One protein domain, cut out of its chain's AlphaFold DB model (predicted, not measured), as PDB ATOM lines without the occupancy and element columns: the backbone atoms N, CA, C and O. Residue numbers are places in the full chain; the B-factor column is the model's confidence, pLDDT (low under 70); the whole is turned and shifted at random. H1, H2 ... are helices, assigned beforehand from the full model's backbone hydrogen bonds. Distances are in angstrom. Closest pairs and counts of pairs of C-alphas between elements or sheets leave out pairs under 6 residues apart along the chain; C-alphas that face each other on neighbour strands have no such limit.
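AT A GLANCE: This is residues 49 to 132 of the 137 residues of the protein "Clp R domain-containing protein" of Acidobacteria bacterium 13_1_40CM_3_55_6 (UniProt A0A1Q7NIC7). A small body of four helices has H2 in its middle, with H1 packed across one side of it and H3 and H4 packed on the side away from H1. From this body residues 118 to 132, most of them in H5, stick out as a helical arm that makes much of the length. The printed part has 84 residues with five named helices, H1 to H5 in chain order, and no named strand; the class is all helix. The whole is loose, with a radius of gyration of the C-alphas of 14.9 A and spans of 51 by 25 by 22 A.

IN THESE COORDINATES: H1, residues 49 to 63, begins at C-alpha 49 at (-45.134, -14.273, 36.933) and is 21.0 A long. H2, residues 71 to 83, is 18.4 A long and begins at C-alpha 71 at (-50.625, -0.592, 27.987). H3 holds residues 88 to 98 and H4 residues 104 to 112. H5, residues 115 to 130, is 22.0 A long and ends at C-alpha 130 at (-65.418, 10.085, 11.725).

HOW THE PARTS SIT: H2 is the hub, touching three helices. H1 touches it at a steep tilt of 59 degrees, opposite ways; the closest C-alphas, of Ala 57 and His 73, are 4.8 A apart. H3 touches residues 78 to 83 of H2 alone, closest at the C-alphas of Ala 82 and Arg 90, 5.2 A. H4 touches H2 at a shallow tilt of 31 degrees, opposite ways, closest at the C-alphas of Leu 76 and Ser 104, 5.5 A. H3 and H4 are apart. H5 is close to H4 but not clearly touching, with the C-alphas of Lys 110 and Ile 116 closest at 6.6 A. Every O i to N i+4 pair is within hydrogen-bond range in H1, H2, H4 and H5, against 4 of 7 in H3.

THE WHOLE: The C-alphas farthest apart, of Thr 86 and Arg 132, are 52.4 A apart. The printed part has no cut, and no link is long. The model's pLDDT is under 70 at residues 82 to 92 and 115 to 132.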
ATOM      1  N   PRO A  49     -45.756 -15.540  37.300       73.50
ATOM      2  CA  PRO A  49     -45.134 -14.273  36.933       73.50
ATOM      3  C   PRO A  49     -46.031 -13.292  36.178       73.50
ATOM      4  O   PRO A  49     -46.003 -12.100  36.477       73.50
ATOM      5  N   ALA A  50     -46.800 -13.773  35.202       80.06
ATOM      6  CA  ALA A  50     -47.675 -12.939  34.389       80.06
ATOM      7  C   ALA A  50     -48.909 -12.464  35.174       80.06
ATOM      8  O   ALA A  50     -49.336 -11.327  34.999       80.06
ATOM      9  N   GLN A  51     -49.441 -13.288  36.084       84.62
ATOM     10  CA  GLN A  51     -50.509 -12.880  37.005       84.62
ATOM     11  C   GLN A  51     -50.052 -11.718  37.893       84.62
ATOM     12  O   GLN A  51     -50.734 -10.698  37.953       84.62
ATOM     13  N   ALA A  52     -48.853 -11.814  38.476       83.75
ATOM     14  CA  ALA A  52     -48.285 -10.743  39.297       83.75
ATOM     15  C   ALA A  52     -48.098  -9.428  38.516       83.75
ATOM     16  O   ALA A  52     -48.335  -8.349  39.055       83.75
ATOM     17  N   VAL A  53     -47.712  -9.502  37.236       86.81
ATOM     18  CA  VAL A  53     -47.614  -8.317  36.363       86.81
ATOM     19  C   VAL A  53     -48.983  -7.671  36.156       86.81
ATOM     20  O   VAL A  53     -49.098  -6.452  36.244       86.81
ATOM     21  N   VAL A  54     -50.027  -8.461  35.898       88.12
ATOM     22  CA  VAL A  54     -51.387  -7.935  35.694       88.12
ATOM     23  C   VAL A  54     -51.935  -7.304  36.977       88.12
ATOM     24  O   VAL A  54     -52.520  -6.222  36.924       88.12
ATOM     25  N   GLU A  55     -51.712  -7.931  38.133       90.06
ATOM     26  CA  GLU A  55     -52.097  -7.377  39.436       90.06
ATOM     27  C   GLU A  55     -51.380  -6.056  39.728       90.06
ATOM     28  O   GLU A  55     -52.016  -5.081  40.140       90.06
ATOM     29  N   LEU A  56     -50.073  -5.991  39.457       90.25
ATOM     30  CA  LEU A  56     -49.311  -4.759  39.627       90.25
ATOM     31  C   LEU A  56     -49.782  -3.670  38.652       90.25
ATOM     32  O   LEU A  56     -49.948  -2.527  39.061       90.25
ATOM     33  N   ALA A  57     -50.093  -4.010  37.401       90.06
ATOM     34  CA  ALA A  57     -50.627  -3.049  36.435       90.06
ATOM     35  C   ALA A  57     -51.975  -2.459  36.885       90.06
ATOM     36  O   ALA A  57     -52.237  -1.273  36.679       90.06
ATOM     37  N   ALA A  58     -52.821  -3.257  37.545       90.31
ATOM     38  CA  ALA A  58     -54.058  -2.770  38.150       90.31
ATOM     39  C   ALA A  58     -53.790  -1.805  39.317       90.31
ATOM     40  O   ALA A  58     -54.469  -0.784  39.455       90.31
ATOM     41  N   ALA A  59     -52.787  -2.106  40.149       89.75
ATOM     42  CA  ALA A  59     -52.357  -1.218  41.224       89.75
ATOM     43  C   ALA A  59     -51.802   0.109  40.678       89.75
ATOM     44  O   ALA A  59     -52.162   1.168  41.195       89.75
ATOM     45  N   GLU A  60     -51.020   0.067  39.596       90.06
ATOM     46  CA  GLU A  60     -50.501   1.255  38.912       90.06
ATOM     47  C   GLU A  60     -51.623   2.107  38.312       90.06
ATOM     48  O   GLU A  60     -51.680   3.310  38.564       90.06
ATOM     49  N   ALA A  61     -52.587   1.497  37.614       89.31
ATOM     50  CA  ALA A  61     -53.755   2.214  37.098       89.31
ATOM     51  C   ALA A  61     -54.496   2.959  38.219       89.31
ATOM     52  O   ALA A  61     -54.787   4.154  38.111       89.31
ATOM     53  N   LYS A  62     -54.712   2.281  39.354       90.19
ATOM     54  CA  LYS A  62     -55.336   2.878  40.537       90.19
ATOM     55  C   LYS A  62     -54.490   4.004  41.140       90.19
ATOM     56  O   LYS A  62     -55.058   5.016  41.551       90.19
ATOM     57  N   ARG A  63     -53.160   3.858  41.182       89.12
ATOM     58  CA  ARG A  63     -52.223   4.883  41.679       89.12
ATOM     59  C   ARG A  63     -52.330   6.181  40.881       89.12
ATOM     60  O   ARG A  63     -52.288   7.256  41.472       89.12
ATOM     61  N   PHE A  64     -52.544   6.080  39.572       86.50
ATOM     62  CA  PHE A  64     -52.746   7.226  38.684       86.50
ATOM     63  C   PHE A  64     -54.211   7.672  38.546       86.50
ATOM     64  O   PHE A  64     -54.517   8.549  37.740       86.50
ATOM     65  N   GLY A  65     -55.131   7.093  39.326       86.88
ATOM     66  CA  GLY A  65     -56.553   7.443  39.295       86.88
ATOM     67  C   GLY A  65     -57.277   7.017  38.014       86.88
ATOM     68  O   GLY A  65     -58.328   7.576  37.696       86.88
ATOM     69  N   GLN A  66     -56.732   6.051  37.274       83.62
ATOM     70  CA  GLN A  66     -57.339   5.498  36.068       83.62
ATOM     71  C   GLN A  66     -58.220   4.290  36.408       83.62
ATOM     72  O   GLN A  66     -57.870   3.450  37.235       83.62
ATOM     73  N   THR A  67     -59.388   4.208  35.770       81.88
ATOM     74  CA  THR A  67     -60.353   3.113  35.971       81.88
ATOM     75  C   THR A  67     -60.032   1.875  35.147       81.88
ATOM     76  O   THR A  67     -60.473   0.785  35.497       81.88
ATOM     77  N   ASP A  68     -59.268   2.047  34.069       84.19
ATOM     78  CA  ASP A  68     -58.926   1.006  33.110       84.19
ATOM     79  C   ASP A  68     -57.410   0.771  33.084       84.19
ATOM     80  O   ASP A  68     -56.608   1.690  33.272       84.19
ATOM     81  N   ILE A  69     -57.006  -0.472  32.816       84.81
ATOM     82  CA  ILE A  69     -55.596  -0.835  32.648       84.81
ATOM     83  C   ILE A  69     -55.185  -0.552  31.199       84.81
ATOM     84  O   ILE A  69     -55.510  -1.317  30.292       84.81
ATOM     85  N   GLY A  70     -54.461   0.547  30.982       83.69
ATOM     86  CA  GLY A  70     -53.772   0.837  29.725       83.69
ATOM     87  C   GLY A  70     -52.445   0.077  29.539       83.69
ATOM     88  O   GLY A  70     -51.874  -0.444  30.507       83.69
ATOM     89  N   PRO A  71     -51.920   0.022  28.299       84.62
ATOM     90  CA  PRO A  71     -50.625  -0.592  27.987       84.62
ATOM     91  C   PRO A  71     -49.453   0.039  28.755       84.62
ATOM     92  O   PRO A  71     -48.477  -0.639  29.059       84.62
ATOM     93  N   GLU A  72     -49.552   1.313  29.121       85.31
ATOM     94  CA  GLU A  72     -48.577   2.033  29.935       85.31
ATOM     95  C   GLU A  72     -48.449   1.471  31.356       85.31
ATOM     96  O   GLU A  72     -47.334   1.335  31.853       85.31
ATOM     97  N   HIS A  73     -49.554   1.064  31.987       88.31
ATOM     98  CA  HIS A  73     -49.510   0.459  33.319       88.31
ATOM     99  C   HIS A  73     -48.934  -0.953  33.267       88.31
ATOM    100  O   HIS A  73     -48.210  -1.356  34.171       88.31
ATOM    101  N   LEU A  74     -49.218  -1.696  32.191       87.56
ATOM    102  CA  LEU A  74     -48.606  -3.003  31.948       87.56
ATOM    103  C   LEU A  74     -47.097  -2.882  31.732       87.56
ATOM    104  O   LEU A  74     -46.343  -3.656  32.312       87.56
ATOM    105  N   LEU A  75     -46.646  -1.906  30.941       85.94
ATOM    106  CA  LEU A  75     -45.218  -1.651  30.740       85.94
ATOM    107  C   LEU A  75     -44.528  -1.218  32.036       85.94
ATOM    108  O   LEU A  75     -43.429  -1.687  32.319       85.94
ATOM    109  N   LEU A  76     -45.177  -0.374  32.841       86.69
ATOM    110  CA  LEU A  76     -44.650   0.030  34.143       86.69
ATOM    111  C   LEU A  76     -44.538  -1.170  35.091       86.69
ATOM    112  O   LEU A  76     -43.483  -1.399  35.678       86.69
ATOM    113  N   ALA A  77     -45.579  -2.001  35.150       87.88
ATOM    114  CA  ALA A  77     -45.577  -3.221  35.942       87.88
ATOM    115  C   ALA A  77     -44.523  -4.236  35.472       87.88
ATOM    116  O   ALA A  77     -43.891  -4.893  36.297       87.88
ATOM    117  N   LEU A  78     -44.297  -4.362  34.162       85.19
ATOM    118  CA  LEU A  78     -43.239  -5.210  33.608       85.19
ATOM    119  C   LEU A  78     -41.848  -4.729  34.032       85.19
ATOM    120  O   LEU A  78     -41.028  -5.557  34.427       85.19
ATOM    121  N   CYS A  79     -41.593  -3.418  33.999       82.44
ATOM    122  CA  CYS A  79     -40.334  -2.835  34.468       82.44
ATOM    123  C   CYS A  79     -40.108  -3.073  35.973       82.44
ATOM    124  O   CYS A  79     -38.995  -3.410  36.382       82.44
ATOM    125  N   ASP A  80     -41.156  -2.946  36.790       77.75
ATOM    126  CA  ASP A  80     -41.049  -3.036  38.251       77.75
ATOM    127  C   ASP A  80     -40.985  -4.483  38.762       77.75
ATOM    128  O   ASP A  80     -40.117  -4.811  39.577       77.75
ATOM    129  N   VAL A  81     -41.828  -5.389  38.244       73.06
ATOM    130  CA  VAL A  81     -41.786  -6.819  38.609       73.06
ATOM    131  C   VAL A  81     -40.420  -7.422  38.297       73.06
ATOM    132  O   VAL A  81     -39.914  -8.241  39.061       73.06
ATOM    133  N   ALA A  82     -39.812  -7.031  37.183       64.06
ATOM    134  CA  ALA A  82     -38.525  -7.569  36.784       64.06
ATOM    135  C   ALA A  82     -37.324  -6.858  37.442       64.06
ATOM    136  O   ALA A  82     -36.238  -7.427  37.470       64.06
ATOM    137  N   SER A  83     -37.519  -5.685  38.059       59.81
ATOM    138  CA  SER A  83     -36.498  -5.029  38.894       59.81
ATOM    139  C   SER A  83     -36.411  -5.618  40.312       59.81
ATOM    140  O   SER A  83     -35.361  -5.545  40.948       59.81
ATOM    141  N   GLY A  84     -37.501  -6.208  40.822       55.88
ATOM    142  CA  GLY A  84     -37.591  -6.742  42.189       55.88
ATOM    143  C   GLY A  84     -37.288  -8.237  42.354       55.88
ATOM    144  O   GLY A  84     -37.338  -8.738  43.477       55.88
ATOM    145  N   VAL A  85     -37.009  -8.973  41.272       50.94
ATOM    146  CA  VAL A  85     -36.938 -10.444  41.294       50.94
ATOM    147  C   VAL A  85     -35.609 -10.946  40.726       50.94
ATOM    148  O   VAL A  85     -35.244 -10.630  39.601       50.94
ATOM    149  N   THR A  86     -34.906 -11.789  41.487       48.72
ATOM    150  CA  THR A  86     -33.640 -12.466  41.124       48.72
ATOM    151  C   THR A  86     -33.820 -13.618  40.121       48.72
ATOM    152  O   THR A  86     -33.148 -14.642  40.222       48.72
ATOM    153  N   ASP A  87     -34.756 -13.491  39.184       55.91
ATOM    154  CA  ASP A  87     -34.988 -14.480  38.129       55.91
ATOM    155  C   ASP A  87     -34.248 -14.040  36.851       55.91
ATOM    156  O   ASP A  87     -34.553 -12.965  36.316       55.91
ATOM    157  N   PRO A  88     -33.265 -14.819  36.361       54.69
ATOM    158  CA  PRO A  88     -32.480 -14.460  35.183       54.69
ATOM    159  C   PRO A  88     -33.336 -14.303  33.919       54.69
ATOM    160  O   PRO A  88     -33.009 -13.459  33.085       54.69
ATOM    161  N   ASP A  89     -34.456 -15.025  33.802       55.25
ATOM    162  CA  ASP A  89     -35.349 -14.913  32.643       55.25
ATOM    163  C   ASP A  89     -36.119 -13.581  32.640       55.25
ATOM    164  O   ASP A  89     -36.473 -13.043  31.589       55.25
ATOM    165  N   ARG A  90     -36.330 -12.986  33.820       59.66
ATOM    166  CA  ARG A  90     -37.010 -11.690  33.976       59.66
ATOM    167  C   ARG A  90     -36.080 -10.506  33.713       59.66
ATOM    168  O   ARG A  90     -36.539  -9.486  33.198       59.66
ATOM    169  N   ALA A  91     -34.778 -10.659  33.964       60.69
ATOM    170  CA  ALA A  91     -33.771  -9.644  33.644       60.69
ATOM    171  C   ALA A  91     -33.709  -9.326  32.136       60.69
ATOM    172  O   ALA A  91     -33.416  -8.195  31.752       60.69
ATOM    173  N   VAL A  92     -34.048 -10.293  31.278       67.62
ATOM    174  CA  VAL A  92     -34.016 -10.149  29.813       67.62
ATOM    175  C   VAL A  92     -35.079  -9.175  29.316       67.62
ATOM    176  O   VAL A  92     -34.808  -8.381  28.419       67.62
ATOM    177  N   VAL A  93     -36.272  -9.186  29.918       72.44
ATOM    178  CA  VAL A  93     -37.356  -8.266  29.542       72.44
ATOM    179  C   VAL A  93     -36.971  -6.826  29.875       72.44
ATOM    180  O   VAL A  93     -37.114  -5.942  29.033       72.44
ATOM    181  N   VAL A  94     -36.425  -6.590  31.072       74.56
ATOM    182  CA  VAL A  94     -35.960  -5.255  31.492       74.56
ATOM    183  C   VAL A  94     -34.809  -4.785  30.620       74.56
ATOM    184  O   VAL A  94     -34.832  -3.657  30.143       74.56
ATOM    185  N   GLU A  95     -33.842  -5.656  30.344       74.38
ATOM    186  CA  GLU A  95     -32.716  -5.340  29.469       74.38
ATOM    187  C   GLU A  95     -33.182  -5.004  28.042       74.38
ATOM    188  O   GLU A  95     -32.732  -4.017  27.458       74.38
ATOM    189  N   ALA A  96     -34.130  -5.762  27.484       75.25
ATOM    190  CA  ALA A  96     -34.684  -5.504  26.157       75.25
ATOM    191  C   ALA A  96     -35.431  -4.160  26.083       75.25
ATOM    192  O   ALA A  96     -35.353  -3.467  25.062       75.25
ATOM    193  N   LEU A  97     -36.129  -3.768  27.153       78.00
ATOM    194  CA  LEU A  97     -36.792  -2.466  27.254       78.00
ATOM    195  C   LEU A  97     -35.770  -1.331  27.434       78.00
ATOM    196  O   LEU A  97     -35.812  -0.340  26.700       78.00
ATOM    197  N   HIS A  98     -34.791  -1.507  28.322       78.25
ATOM    198  CA  HIS A  98     -33.736  -0.532  28.598       78.25
ATOM    199  C   HIS A  98     -32.866  -0.234  27.379       78.25
ATOM    200  O   HIS A  98     -32.630   0.936  27.074       78.25
ATOM    201  N   ARG A  99     -32.450  -1.259  26.619       75.75
ATOM    202  CA  ARG A  99     -31.703  -1.087  25.356       75.75
ATOM    203  C   ARG A  99     -32.422  -0.201  24.346       75.75
ATOM    204  O   ARG A  99     -31.790   0.370  23.463       75.75
ATOM    205  N   ARG A 100     -33.742  -0.092  24.474       74.75
ATOM    206  CA  ARG A 100     -34.616   0.679  23.589       74.75
ATOM    207  C   ARG A 100     -35.057   2.004  24.205       74.75
ATOM    208  O   ARG A 100     -35.916   2.678  23.647       74.75
ATOM    209  N   GLY A 101     -34.476   2.380  25.345       76.25
ATOM    210  CA  GLY A 101     -34.802   3.608  26.063       76.25
ATOM    211  C   GLY A 101     -36.168   3.580  26.748       76.25
ATOM    212  O   GLY A 101     -36.638   4.622  27.191       76.25
ATOM    213  N   ILE A 102     -36.819   2.417  26.855       78.56
ATOM    214  CA  ILE A 102     -38.064   2.272  27.609       78.56
ATOM    215  C   ILE A 102     -37.684   2.001  29.060       78.56
ATOM    216  O   ILE A 102     -37.191   0.929  29.394       78.56
ATOM    217  N   THR A 103     -37.907   2.990  29.921       80.44
ATOM    218  CA  THR A 103     -37.640   2.904  31.362       80.44
ATOM    219  C   THR A 103     -38.898   3.265  32.142       80.44
ATOM    220  O   THR A 103     -39.747   4.014  31.648       80.44
ATOM    221  N   SER A 104     -39.011   2.775  33.378       80.12
ATOM    222  CA  SER A 104     -40.126   3.108  34.279       80.12
ATOM    223  C   SER A 104     -40.289   4.620  34.477       80.12
ATOM    224  O   SER A 104     -41.415   5.110  34.558       80.12
ATOM    225  N   ASN A 105     -39.185   5.372  34.461       83.06
ATOM    226  CA  ASN A 105     -39.195   6.826  34.600       83.06
ATOM    227  C   ASN A 105     -39.896   7.520  33.419       83.06
ATOM    228  O   ASN A 105     -40.807   8.315  33.624       83.06
ATOM    229  N   ILE A 106     -39.545   7.158  32.179       79.88
ATOM    230  CA  ILE A 106     -40.159   7.734  30.967       79.88
ATOM    231  C   ILE A 106     -41.644   7.359  30.869       79.88
ATOM    232  O   ILE A 106     -42.467   8.156  30.418       79.88
ATOM    233  N   ILE A 107     -42.002   6.142  31.289       82.44
ATOM    234  CA  ILE A 107     -43.400   5.697  31.318       82.44
ATOM    235  C   ILE A 107     -44.188   6.508  32.354       82.44
ATOM    236  O   ILE A 107     -45.252   7.034  32.032       82.44
ATOM    237  N   THR A 108     -43.642   6.671  33.562       84.50
ATOM    238  CA  THR A 108     -44.254   7.471  34.635       84.50
ATOM    239  C   THR A 108     -44.454   8.918  34.195       84.50
ATOM    240  O   THR A 108     -45.566   9.430  34.279       84.50
ATOM    241  N   GLU A 109     -43.430   9.541  33.610       82.62
ATOM    242  CA  GLU A 109     -43.504  10.903  33.072       82.62
ATOM    243  C   GLU A 109     -44.610  11.048  32.009       82.62
ATOM    244  O   GLU A 109     -45.368  12.022  32.000       82.62
ATOM    245  N   LYS A 110     -44.766  10.060  31.119       77.19
ATOM    246  CA  LYS A 110     -45.831  10.053  30.099       77.19
ATOM    247  C   LYS A 110     -47.235   9.909  30.694       77.19
ATOM    248  O   LYS A 110     -48.179  10.482  30.142       77.19
ATOM    249  N   ILE A 111     -47.382   9.170  31.792       81.81
ATOM    250  CA  ILE A 111     -48.660   9.040  32.504       81.81
ATOM    251  C   ILE A 111     -48.986  10.346  33.236       81.81
ATOM    252  O   ILE A 111     -50.080  10.887  33.078       81.81
ATOM    253  N   GLU A 112     -48.021  10.888  33.982       82.25
ATOM    254  CA  GLU A 112     -48.181  12.095  34.802       82.25
ATOM    255  C   GLU A 112     -48.405  13.357  33.968       82.25
ATOM    256  O   GLU A 112     -49.256  14.181  34.303       82.25
ATOM    257  N   SER A 113     -47.711  13.490  32.833       76.88
ATOM    258  CA  SER A 113     -47.927  14.592  31.884       76.88
ATOM    259  C   SER A 113     -49.318  14.577  31.237       76.88
ATOM    260  O   SER A 113     -49.695  15.526  30.547       76.88
ATOM    261  N   GLY A 114     -50.096  13.501  31.417       70.50
ATOM    262  CA  GLY A 114     -51.422  13.342  30.827       70.50
ATOM    263  C   GLY A 114     -51.403  13.234  29.301       70.50
ATOM    264  O   GLY A 114     -52.471  13.210  28.687       70.50
ATOM    265  N   ALA A 115     -50.218  13.144  28.680       67.94
ATOM    266  CA  ALA A 115     -50.046  13.051  27.234       67.94
ATOM    267  C   ALA A 115     -50.820  11.860  26.652       67.94
ATOM    268  O   ALA A 115     -51.434  11.973  25.591       67.94
ATOM    269  N   ILE A 116     -50.865  10.745  27.390       68.12
ATOM    270  CA  ILE A 116     -51.618   9.546  27.004       68.12
ATOM    271  C   ILE A 116     -53.126   9.799  27.061       68.12
ATOM    272  O   ILE A 116     -53.836   9.506  26.099       68.12
ATOM    273  N   ARG A 117     -53.623  10.417  28.140       68.12
ATOM    274  CA  ARG A 117     -55.048  10.753  28.275       68.12
ATOM    275  C   ARG A 117     -55.498  11.716  27.178       68.12
ATOM    276  O   ARG A 117     -56.540  11.510  26.568       68.12
ATOM    277  N   LEU A 118     -54.685  12.729  26.882       64.62
ATOM    278  CA  LEU A 118     -54.924  13.686  25.801       64.62
ATOM    279  C   LEU A 118     -54.953  13.001  24.430       64.62
ATOM    280  O   LEU A 118     -55.871  13.251  23.649       64.62
ATOM    281  N   ALA A 119     -54.003  12.109  24.141       65.06
ATOM    282  CA  ALA A 119     -53.987  11.330  22.903       65.06
ATOM    283  C   ALA A 119     -55.216  10.407  22.785       65.06
ATOM    284  O   ALA A 119     -55.843  10.333  21.728       65.06
ATOM    285  N   HIS A 120     -55.618   9.750  23.874       65.25
ATOM    286  CA  HIS A 120     -56.783   8.867  23.894       65.25
ATOM    287  C   HIS A 120     -58.108   9.637  23.747       65.25
ATOM    288  O   HIS A 120     -58.970   9.247  22.955       65.25
ATOM    289  N   ASP A 121     -58.267  10.761  24.447       69.25
ATOM    290  CA  ASP A 121     -59.462  11.607  24.369       69.25
ATOM    291  C   ASP A 121     -59.599  12.254  22.988       69.25
ATOM    292  O   ASP A 121     -60.696  12.286  22.424       69.25
ATOM    293  N   THR A 122     -58.490  12.711  22.397       67.69
ATOM    294  CA  THR A 122     -58.475  13.248  21.027       67.69
ATOM    295  C   THR A 122     -58.762  12.166  19.989       67.69
ATOM    296  O   THR A 122     -59.585  12.397  19.103       67.69
ATOM    297  N   PHE A 123     -58.191  10.965  20.121       62.97
ATOM    298  CA  PHE A 123     -58.500   9.832  19.247       62.97
ATOM    299  C   PHE A 123     -59.968   9.397  19.352       62.97
ATOM    300  O   PHE A 123     -60.626   9.185  18.330       62.97
ATOM    301  N   ARG A 124     -60.536   9.323  20.565       63.88
ATOM    302  CA  ARG A 124     -61.970   9.043  20.765       63.88
ATOM    303  C   ARG A 124     -62.853  10.149  20.195       63.88
ATOM    304  O   ARG A 124     -63.875   9.850  19.580       63.88
ATOM    305  N   ALA A 125     -62.484  11.414  20.383       66.31
ATOM    306  CA  ALA A 125     -63.222  12.546  19.833       66.31
ATOM    307  C   ALA A 125     -63.201  12.539  18.294       66.31
ATOM    308  O   ALA A 125     -64.255  12.663  17.667       66.31
ATOM    309  N   ALA A 126     -62.033  12.300  17.690       63.44
ATOM    310  CA  ALA A 126     -61.872  12.136  16.248       63.44
ATOM    311  C   ALA A 126     -62.670  10.931  15.726       63.44
ATOM    312  O   ALA A 126     -63.427  11.064  14.768       63.44
ATOM    313  N   SER A 127     -62.613   9.785  16.409       62.34
ATOM    314  CA  SER A 127     -63.371   8.583  16.038       62.34
ATOM    315  C   SER A 127     -64.888   8.787  16.111       62.34
ATOM    316  O   SER A 127     -65.615   8.233  15.295       62.34
ATOM    317  N   ARG A 128     -65.403   9.623  17.026       66.75
ATOM    318  CA  ARG A 128     -66.835   9.994  17.070       66.75
ATOM    319  C   ARG A 128     -67.247  10.935  15.935       66.75
ATOM    320  O   ARG A 128     -68.392  10.886  15.486       66.75
ATOM    321  N   LEU A 129     -66.340  11.802  15.487       62.38
ATOM    322  CA  LEU A 129     -66.559  12.691  14.341       62.38
ATOM    323  C   LEU A 129     -66.536  11.911  13.019       62.38
ATOM    324  O   LEU A 129     -67.391  12.133  12.164       62.38
ATOM    325  N   VAL A 130     -65.611  10.958  12.894       61.97
ATOM    326  CA  VAL A 130     -65.418  10.085  11.725       61.97
ATOM    327  C   VAL A 130     -66.455   8.946  11.690       61.97
ATOM    328  O   VAL A 130     -66.962   8.591  10.631       61.97
ATOM    329  N   GLY A 131     -66.893   8.436  12.844       49.47
ATOM    330  CA  GLY A 131     -67.889   7.362  12.962       49.47
ATOM    331  C   GLY A 131     -69.284   7.690  12.411       49.47
ATOM    332  O   GLY A 131     -70.079   6.778  12.207       49.47
ATOM    333  N   ARG A 132     -69.594   8.957  12.090       50.22
ATOM    334  CA  ARG A 132     -70.826   9.316  11.358       50.22
ATOM    335  C   ARG A 132     -70.763   9.039   9.851       50.22
ATOM    336  O   ARG A 132     -71.793   9.156   9.195       50.22
TER     337      ARG A 132